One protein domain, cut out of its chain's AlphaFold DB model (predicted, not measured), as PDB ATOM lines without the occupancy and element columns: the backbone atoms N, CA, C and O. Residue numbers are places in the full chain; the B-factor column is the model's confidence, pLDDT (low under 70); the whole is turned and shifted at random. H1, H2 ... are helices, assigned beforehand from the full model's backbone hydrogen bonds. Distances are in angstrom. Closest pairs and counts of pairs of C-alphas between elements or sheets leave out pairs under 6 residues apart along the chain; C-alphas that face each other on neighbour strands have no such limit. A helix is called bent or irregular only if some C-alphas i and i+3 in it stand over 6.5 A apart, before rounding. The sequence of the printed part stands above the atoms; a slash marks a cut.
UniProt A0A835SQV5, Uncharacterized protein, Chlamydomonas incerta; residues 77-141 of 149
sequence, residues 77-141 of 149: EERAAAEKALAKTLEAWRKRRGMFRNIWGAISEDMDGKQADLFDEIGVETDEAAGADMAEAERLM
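Overview. This is residues 77 to 141 of the 149 residues of an uncharacterized protein of Chlamydomonas incerta (UniProt A0A835SQV5). One long helix, H1, makes the length of the domain, and the rest of the chain turns round beyond its far end and comes back loosely along one side of it, leaving an open space between. On this way back the short helix H2 stands crosswise near the end of H1, and the short helix H3 comes near H1 again at Leu 90, running opposite ways to it; residues 77 to 82 of H1 stick out free. The printed part has 65 residues with three named helices, in the order H1, H2, H3, and no named strand, and its class is all helix. It is loose, with a radius of gyration of the C-alphas of 15.4 A, and its outline is a rod of 52 by 21 by 18 A.

Along the chain. H1 is residues 77 to 108 and measures 45.4 A from first to last C-alpha, from C-alpha 77 at (79.543, 11.252, 164.973) to C-alpha 108 at (55.028, -19.734, 142.546). H2 is residues 115 to 122, 10.6 A long. H3 is residues 134 to 140, 10.1 A long, and ends with C-alpha 140 at (68.385, 9.352, 151.930). No helix is bent or irregular.

Arrangement. H1 touches no helix. H1 and H3 are near each other and close but not clearly touching, with the closest C-alphas those of Leu 90 and Ala 137, 7.9 A apart. Their lines stand at a shallow tilt of 19 degrees, and they run opposite ways. H1 and H2 are also close but not clearly touching, with the closest C-alphas those of Ser 108 and Gln 115, 8.0 A apart. Their lines are about perpendicular, at 74 degrees, and their centres are 22.4 A apart. H2 and H3 are apart. In H1, H2 and H3 every O i to N i+4 pair is within hydrogen-bond range.

Size, cuts and confidence. The two C-alphas farthest apart are those of Glu 77 and Asp 112, 52.1 A, while the first and last printed C-alphas, those of Glu 77 and Met 141, are 16.1 A apart. The printed part has no cut. The link from H1 to H2, six residues, is short but not tight; the link from H2 to H3, eleven residues, is long. Residues 105 to 114, of which 105 to 108 belong to H1, stand free, and so do residues 128 to 133. The mean pLDDT of the printed part is 87.2, and no printed residue is under 70.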
ATOM      1  N   GLU A  77      79.495  12.659 164.586       88.19
ATOM      2  CA  GLU A  77      79.543  11.252 164.973       88.19
ATOM      3  C   GLU A  77      78.150  10.612 164.991       88.19
ATOM      4  O   GLU A  77      77.958   9.577 164.356       88.19
ATOM      5  N   GLU A  78      77.158  11.247 165.622       89.06
ATOM      6  CA  GLU A  78      75.767  10.767 165.619       89.06
ATOM      7  C   GLU A  78      75.207  10.689 164.198       89.06
ATOM      8  O   GLU A  78      74.578   9.699 163.816       89.06
ATOM      9  N   ARG A  79      75.505  11.701 163.374       88.00
ATOM     10  CA  ARG A  79      75.137  11.714 161.957       88.00
ATOM     11  C   ARG A  79      75.776  10.544 161.204       88.00
ATOM     12  O   ARG A  79      75.079   9.839 160.480       88.00
ATOM     13  N   ALA A  80      77.075  10.310 161.386       89.25
ATOM     14  CA  ALA A  80      77.781   9.203 160.743       89.25
ATOM     15  C   ALA A  80      77.275   7.830 161.224       89.25
ATOM     16  O   ALA A  80      77.160   6.897 160.426       89.25
ATOM     17  N   ALA A  81      76.936   7.701 162.509       92.00
ATOM     18  CA  ALA A  81      76.360   6.488 163.077       92.00
ATOM     19  C   ALA A  81      74.979   6.184 162.475       92.00
ATOM     20  O   ALA A  81      74.738   5.048 162.057       92.00
ATOM     21  N   ALA A  82      74.111   7.193 162.356       90.88
ATOM     22  CA  ALA A  82      72.803   7.065 161.718       90.88
ATOM     23  C   ALA A  82      72.922   6.691 160.230       90.88
ATOM     24  O   ALA A  82      72.262   5.762 159.766       90.88
ATOM     25  N   GLU A  83      73.820   7.351 159.493       90.06
ATOM     26  CA  GLU A  83      74.096   7.044 158.084       90.06
ATOM     27  C   GLU A  83      74.608   5.604 157.896       90.06
ATOM     28  O   GLU A  83      74.149   4.884 157.006       90.06
ATOM     29  N   LYS A  84      75.517   5.144 158.765       90.69
ATOM     30  CA  LYS A  84      76.033   3.768 158.749       90.69
ATOM     31  C   LYS A  84      74.954   2.743 159.096       90.69
ATOM     32  O   LYS A  84      74.918   1.669 158.492       90.69
ATOM     33  N   ALA A  85      74.093   3.053 160.064       92.81
ATOM     34  CA  ALA A  85      72.979   2.194 160.442       92.81
ATOM     35  C   ALA A  85      72.003   2.026 159.271       92.81
ATOM     36  O   ALA A  85      71.710   0.889 158.910       92.81
ATOM     37  N   LEU A  86      71.601   3.129 158.630       90.25
ATOM     38  CA  LEU A  86      70.737   3.125 157.448       90.25
ATOM     39  C   LEU A  86      71.340   2.304 156.300       90.25
ATOM     40  O   LEU A  86      70.666   1.461 155.711       90.25
ATOM     41  N   ALA A  87      72.628   2.503 156.007       89.38
ATOM     42  CA  ALA A  87      73.320   1.753 154.963       89.38
ATOM     43  C   ALA A  87      73.275   0.241 155.217       89.38
ATOM     44  O   ALA A  87      72.898  -0.538 154.338       89.38
ATOM     45  N   LYS A  88      73.606  -0.163 156.449       92.94
ATOM     46  CA  LYS A  88      73.630  -1.566 156.864       92.94
ATOM     47  C   LYS A  88      72.237  -2.195 156.823       92.94
ATOM     48  O   LYS A  88      72.099  -3.328 156.363       92.94
ATOM     49  N   THR A  89      71.213  -1.507 157.325       92.06
ATOM     50  CA  THR A  89      69.848  -2.047 157.360       92.06
ATOM     51  C   THR A  89      69.269  -2.176 155.957       92.06
ATOM     52  O   THR A  89      68.717  -3.228 155.644       92.06
ATOM     53  N   LEU A  90      69.475  -1.185 155.083       91.00
ATOM     54  CA  LEU A  90      69.017  -1.246 153.694       91.00
ATOM     55  C   LEU A  90      69.707  -2.344 152.889       91.00
ATOM     56  O   LEU A  90      69.050  -3.054 152.132       91.00
ATOM     57  N   GLU A  91      71.018  -2.525 153.041       91.31
ATOM     58  CA  GLU A  91      71.727  -3.639 152.402       91.31
ATOM     59  C   GLU A  91      71.165  -4.989 152.861       91.31
ATOM     60  O   GLU A  91      70.845  -5.864 152.049       91.31
ATOM     61  N   ALA A  92      70.984  -5.143 154.172       93.50
ATOM     62  CA  ALA A  92      70.483  -6.374 154.751       93.50
ATOM     63  C   ALA A  92      69.017  -6.646 154.357       93.50
ATOM     64  O   ALA A  92      68.641  -7.807 154.180       93.50
ATOM     65  N   TRP A  93      68.204  -5.599 154.191       91.50
ATOM     66  CA  TRP A  93      66.852  -5.695 153.647       91.50
ATOM     67  C   TRP A  93      66.866  -6.135 152.185       91.50
ATOM     68  O   TRP A  93      66.251  -7.147 151.862       91.50
ATOM     69  N   ARG A  94      67.635  -5.465 151.309       89.56
ATOM     70  CA  ARG A  94      67.748  -5.843 149.886       89.56
ATOM     71  C   ARG A  94      68.147  -7.299 149.712       89.56
ATOM     72  O   ARG A  94      67.545  -8.006 148.910       89.56
ATOM     73  N   LYS A  95      69.127  -7.762 150.493       93.88
ATOM     74  CA  LYS A  95      69.572  -9.156 150.450       93.88
ATOM     75  C   LYS A  95      68.446 -10.117 150.833       93.88
ATOM     76  O   LYS A  95      68.204 -11.079 150.111       93.88
ATOM     77  N   ARG A  96      67.744  -9.867 151.944       92.75
ATOM     78  CA  ARG A  96      66.640 -10.727 152.408       92.75
ATOM     79  C   ARG A  96      65.450 -10.712 151.460       92.75
ATOM     80  O   ARG A  96      64.975 -11.778 151.093       92.75
ATOM     81  N   ARG A  97      65.042  -9.530 151.002       89.44
ATOM     82  CA  ARG A  97      63.969  -9.349 150.021       89.44
ATOM     83  C   ARG A  97      64.297 -10.049 148.699       89.44
ATOM     84  O   ARG A  97      63.432 -10.698 148.125       89.44
ATOM     85  N   GLY A  98      65.548  -9.974 148.242       90.69
ATOM     86  CA  GLY A  98      66.017 -10.707 147.064       90.69
ATOM     87  C   GLY A  98      65.954 -12.225 147.248       90.69
ATOM     88  O   GLY A  98      65.400 -12.916 146.402       90.69
ATOM     89  N   MET A  99      66.453 -12.744 148.376       93.50
ATOM     90  CA  MET A  99      66.367 -14.178 148.690       93.50
ATOM     91  C   MET A  99      64.916 -14.662 148.752       93.50
ATOM     92  O   MET A  99      64.597 -15.678 148.144       93.50
ATOM     93  N   PHE A 100      64.043 -13.914 149.432       91.06
ATOM     94  CA  PHE A 100      62.617 -14.221 149.501       91.06
ATOM     95  C   PHE A 100      61.997 -14.279 148.105       91.06
ATOM     96  O   PHE A 100      61.390 -15.285 147.767       91.06
ATOM     97  N   ARG A 101      62.209 -13.260 147.262       87.81
ATOM     98  CA  ARG A 101      61.660 -13.250 145.898       87.81
ATOM     99  C   ARG A 101      62.175 -14.383 145.025       87.81
ATOM    100  O   ARG A 101      61.406 -14.902 144.232       87.81
ATOM    101  N   ASN A 102      63.442 -14.762 145.165       92.06
ATOM    102  CA  ASN A 102      64.001 -15.875 144.402       92.06
ATOM    103  C   ASN A 102      63.346 -17.205 144.798       92.06
ATOM    104  O   ASN A 102      62.961 -17.979 143.929       92.06
ATOM    105  N   ILE A 103      63.201 -17.453 146.104       90.56
ATOM    106  CA  ILE A 103      62.534 -18.657 146.623       90.56
ATOM    107  C   ILE A 103      61.058 -18.648 146.226       90.56
ATOM    108  O   ILE A 103      60.550 -19.641 145.720       90.56
ATOM    109  N   TRP A 104      60.388 -17.514 146.421       88.31
ATOM    110  CA  TRP A 104      58.986 -17.347 146.073       88.31
ATOM    111  C   TRP A 104      58.742 -17.542 144.581       88.31
ATOM    112  O   TRP A 104      57.813 -18.247 144.225       88.31
ATOM    113  N   GLY A 105      59.600 -16.989 143.719       87.44
ATOM    114  CA  GLY A 105      59.537 -17.187 142.272       87.44
ATOM    115  C   GLY A 105      59.519 -18.670 141.918       87.44
ATOM    116  O   GLY A 105      58.554 -19.124 141.317       87.44
ATOM    117  N   ALA A 106      60.498 -19.430 142.417       88.31
ATOM    118  CA  ALA A 106      60.592 -20.871 142.182       88.31
ATOM    119  C   ALA A 106      59.399 -21.674 142.737       88.31
ATOM    120  O   ALA A 106      59.036 -22.696 142.170       88.31
ATOM    121  N   ILE A 107      58.795 -21.237 143.847       85.50
ATOM    122  CA  ILE A 107      57.598 -21.881 144.412       85.50
ATOM    123  C   ILE A 107      56.357 -21.538 143.582       85.50
ATOM    124  O   ILE A 107      55.527 -22.401 143.327       85.50
ATOM    125  N   SER A 108      56.231 -20.278 143.172       84.75
ATOM    126  CA  SER A 108      55.028 -19.734 142.546       84.75
ATOM    127  C   SER A 108      54.903 -20.018 141.048       84.75
ATOM    128  O   SER A 108      53.832 -19.787 140.498       84.75
ATOM    129  N   GLU A 109      55.965 -20.503 140.395       84.06
ATOM    130  CA  GLU A 109      55.992 -20.807 138.954       84.06
ATOM    131  C   GLU A 109      54.920 -21.827 138.531       84.06
ATOM    132  O   GLU A 109      54.334 -21.669 137.462       84.06
ATOM    133  N   ASP A 110      54.606 -22.798 139.392       80.19
ATOM    134  CA  ASP A 110      53.610 -23.850 139.132       80.19
ATOM    135  C   ASP A 110      52.316 -23.676 139.956       80.19
ATOM    136  O   ASP A 110      51.482 -24.582 140.021       80.19
ATOM    137  N   MET A 111      52.143 -22.537 140.639       81.75
ATOM    138  CA  MET A 111      50.983 -22.297 141.503       81.75
ATOM    139  C   MET A 111      49.850 -21.586 140.763       81.75
ATOM    140  O   MET A 111      49.997 -20.448 140.318       81.75
ATOM    141  N   ASP A 112      48.674 -22.212 140.740       77.19
ATOM    142  CA  ASP A 112      47.436 -21.579 140.289       77.19
ATOM    143  C   ASP A 112      46.818 -20.722 141.409       77.19
ATOM    144  O   ASP A 112      46.571 -21.203 142.515       77.19
ATOM    145  N   GLY A 113      46.520 -19.448 141.123       77.94
ATOM    146  CA  GLY A 113      45.804 -18.554 142.043       77.94
ATOM    147  C   GLY A 113      46.369 -17.135 142.127       77.94
ATOM    148  O   GLY A 113      47.344 -16.779 141.464       77.94
ATOM    149  N   LYS A 114      45.735 -16.285 142.946       82.31
ATOM    150  CA  LYS A 114      46.220 -14.926 143.220       82.31
ATOM    151  C   LYS A 114      47.222 -14.958 144.368       82.31
ATOM    152  O   LYS A 114      46.875 -15.285 145.495       82.31
ATOM    153  N   GLN A 115      48.454 -14.544 144.087       82.12
ATOM    154  CA  GLN A 115      49.539 -14.516 145.074       82.12
ATOM    155  C   GLN A 115      49.242 -13.616 146.284       82.12
ATOM    156  O   GLN A 115      49.699 -13.914 147.382       82.12
ATOM    157  N   ALA A 116      48.469 -12.543 146.090       81.81
ATOM    158  CA  ALA A 116      48.076 -11.632 147.164       81.81
ATOM    159  C   ALA A 116      47.230 -12.334 148.239       81.81
ATOM    160  O   ALA A 116      47.546 -12.225 149.417       81.81
ATOM    161  N   ASP A 117      46.236 -13.126 147.828       84.00
ATOM    162  CA  ASP A 117      45.347 -13.841 148.752       84.00
ATOM    163  C   ASP A 117      46.139 -14.850 149.605       84.00
ATOM    164  O   ASP A 117      45.891 -15.009 150.798       84.00
ATOM    165  N   LEU A 118      47.149 -15.491 149.003       84.62
ATOM    166  CA  LEU A 118      48.032 -16.419 149.704       84.62
ATOM    167  C   LEU A 118      48.984 -15.703 150.668       84.62
ATOM    168  O   LEU A 118      49.249 -16.222 151.747       84.62
ATOM    169  N   PHE A 119      49.503 -14.529 150.300       87.88
ATOM    170  CA  PHE A 119      50.305 -13.703 151.203       87.88
ATOM    171  C   PHE A 119      49.505 -13.250 152.421       87.88
ATOM    172  O   PHE A 119      50.015 -13.367 153.536       87.88
ATOM    173  N   ASP A 120      48.249 -12.858 152.235       86.88
ATOM    174  CA  ASP A 120      47.355 -12.523 153.342       86.88
ATOM    175  C   ASP A 120      47.088 -13.745 154.243       86.88
ATOM    176  O   ASP A 120      47.133 -13.632 155.469       86.88
ATOM    177  N   GLU A 121      46.884 -14.934 153.663       86.69
ATOM    178  CA  GLU A 121      46.651 -16.180 154.413       86.69
ATOM    179  C   GLU A 121      47.867 -16.616 155.248       86.69
ATOM    180  O   GLU A 121      47.717 -17.036 156.399       86.69
ATOM    181  N   ILE A 122      49.080 -16.499 154.699       87.12
ATOM    182  CA  ILE A 122      50.321 -16.896 155.389       87.12
ATOM    183  C   ILE A 122      50.939 -15.766 156.229       87.12
ATOM    184  O   ILE A 122      51.990 -15.968 156.842       87.12
ATOM    185  N   GLY A 123      50.303 -14.590 156.273       86.25
ATOM    186  CA  GLY A 123      50.738 -13.438 157.066       86.25
ATOM    187  C   GLY A 123      51.987 -12.731 156.526       86.25
ATOM    188  O   GLY A 123      52.797 -12.229 157.305       86.25
ATOM    189  N   VAL A 124      52.180 -12.722 155.206       87.31
ATOM    190  CA  VAL A 124      53.249 -11.971 154.537       87.31
ATOM    191  C   VAL A 124      52.737 -10.587 154.154       87.31
ATOM    192  O   VAL A 124      51.926 -10.435 153.248       87.31
ATOM    193  N   GLU A 125      53.276  -9.561 154.805       86.69
ATOM    194  CA  GLU A 125      53.029  -8.163 154.446       86.69
ATOM    195  C   GLU A 125      54.025  -7.703 153.370       86.69
ATOM    196  O   GLU A 125      55.234  -7.934 153.480       86.69
ATOM    197  N   THR A 126      53.533  -7.045 152.316       84.56
ATOM    198  CA  THR A 126      54.401  -6.441 151.294       84.56
ATOM    199  C   THR A 126      54.983  -5.110 151.770       84.56
ATOM    200  O   THR A 126      54.457  -4.480 152.690       84.56
ATOM    201  N   ASP A 127      56.054  -4.645 151.115       84.75
ATOM    202  CA  ASP A 127      56.651  -3.331 151.382       84.75
ATOM    203  C   ASP A 127      55.573  -2.223 151.340       84.75
ATOM    204  O   ASP A 127      55.532  -1.363 152.215       84.75
ATOM    205  N   GLU A 128      54.647  -2.279 150.379       83.38
ATOM    206  CA  GLU A 128      53.557  -1.309 150.232       83.38
ATOM    207  C   GLU A 128      52.528  -1.399 151.368       83.38
ATOM    208  O   GLU A 128      52.080  -0.364 151.865       83.38
ATOM    209  N   ALA A 129      52.180  -2.612 151.811       83.81
ATOM    210  CA  ALA A 129      51.258  -2.830 152.928       83.81
ATOM    211  C   ALA A 129      51.831  -2.308 154.258       83.81
ATOM    212  O   ALA A 129      51.102  -1.743 155.071       83.81
ATOM    213  N   ALA A 130      53.151  -2.413 154.436       83.31
ATOM    214  CA  ALA A 130      53.872  -1.860 155.580       83.31
ATOM    215  C   ALA A 130      54.141  -0.343 155.468       83.31
ATOM    216  O   ALA A 130      54.751   0.245 156.366       83.31
ATOM    217  N   GLY A 131      53.732   0.304 154.368       85.88
ATOM    218  CA  GLY A 131      54.013   1.716 154.102       85.88
ATOM    219  C   GLY A 131      55.497   2.016 153.852       85.88
ATOM    220  O   GLY A 131      55.939   3.147 154.043       85.88
ATOM    221  N   ALA A 132      56.285   1.014 153.460       85.50
ATOM    222  CA  ALA A 132      57.711   1.147 153.206       85.50
ATOM    223  C   ALA A 132      57.989   1.568 151.751       85.50
ATOM    224  O   ALA A 132      57.838   0.781 150.818       85.50
ATOM    225  N   ASP A 133      58.493   2.793 151.554       88.31
ATOM    226  CA  ASP A 133      59.045   3.237 150.268       88.31
ATOM    227  C   ASP A 133      60.569   3.031 150.232       88.31
ATOM    228  O   ASP A 133      61.379   3.820 150.731       88.31
ATOM    229  N   MET A 134      60.976   1.939 149.590       84.00
ATOM    230  CA  MET A 134      62.388   1.604 149.433       84.00
ATOM    231  C   MET A 134      63.134   2.559 148.496       84.00
ATOM    232  O   MET A 134      64.334   2.764 148.677       84.00
ATOM    233  N   ALA A 135      62.451   3.160 147.520       85.62
ATOM    234  CA  ALA A 135      63.058   4.136 146.625       85.62
ATOM    235  C   ALA A 135      63.309   5.460 147.354       85.62
ATOM    236  O   ALA A 135      64.326   6.106 147.114       85.62
ATOM    237  N   GLU A 136      62.423   5.871 148.259       86.25
ATOM    238  CA  GLU A 136      62.651   7.008 149.155       86.25
ATOM    239  C   GLU A 136      63.832   6.748 150.096       86.25
ATOM    240  O   GLU A 136      64.759   7.563 150.167       86.25
ATOM    241  N   ALA A 137      63.869   5.580 150.741       85.19
ATOM    242  CA  ALA A 137      64.963   5.215 151.641       85.19
ATOM    243  C   ALA A 137      66.337   5.232 150.936       85.19
ATOM    244  O   ALA A 137      67.355   5.609 151.521       85.19
ATOM    245  N   GLU A 138      66.373   4.903 149.642       84.31
ATOM    246  CA  GLU A 138      67.567   4.984 148.796       84.31
ATOM    247  C   GLU A 138      68.033   6.408 148.471       84.31
ATOM    248  O   GLU A 138      69.231   6.632 148.262       84.31
ATOM    249  N   ARG A 139      67.129   7.393 148.459       85.81
ATOM    250  CA  ARG A 139      67.483   8.815 148.261       85.81
ATOM    251  C   ARG A 139      68.179   9.403 149.477       85.81
ATOM    252  O   ARG A 139      69.028  10.292 149.344       85.81
ATOM    253  N   LEU A 140      67.826   8.903 150.658       82.94
ATOM    254  CA  LEU A 140      68.385   9.352 151.930       82.94
ATOM    255  C   LEU A 140      69.836   8.887 152.126       82.94
ATOM    256  O   LEU A 140      70.574   9.496 152.901       82.94
ATOM    257  N   MET A 141      70.285   7.883 151.366       80.62
ATOM    258  CA  MET A 141      71.635   7.332 151.467       80.62
ATOM    259  C   MET A 141      72.749   8.371 151.211       80.62
ATOM    260  O   MET A 141      72.649   9.202 150.294       80.62
TER     261      MET A 141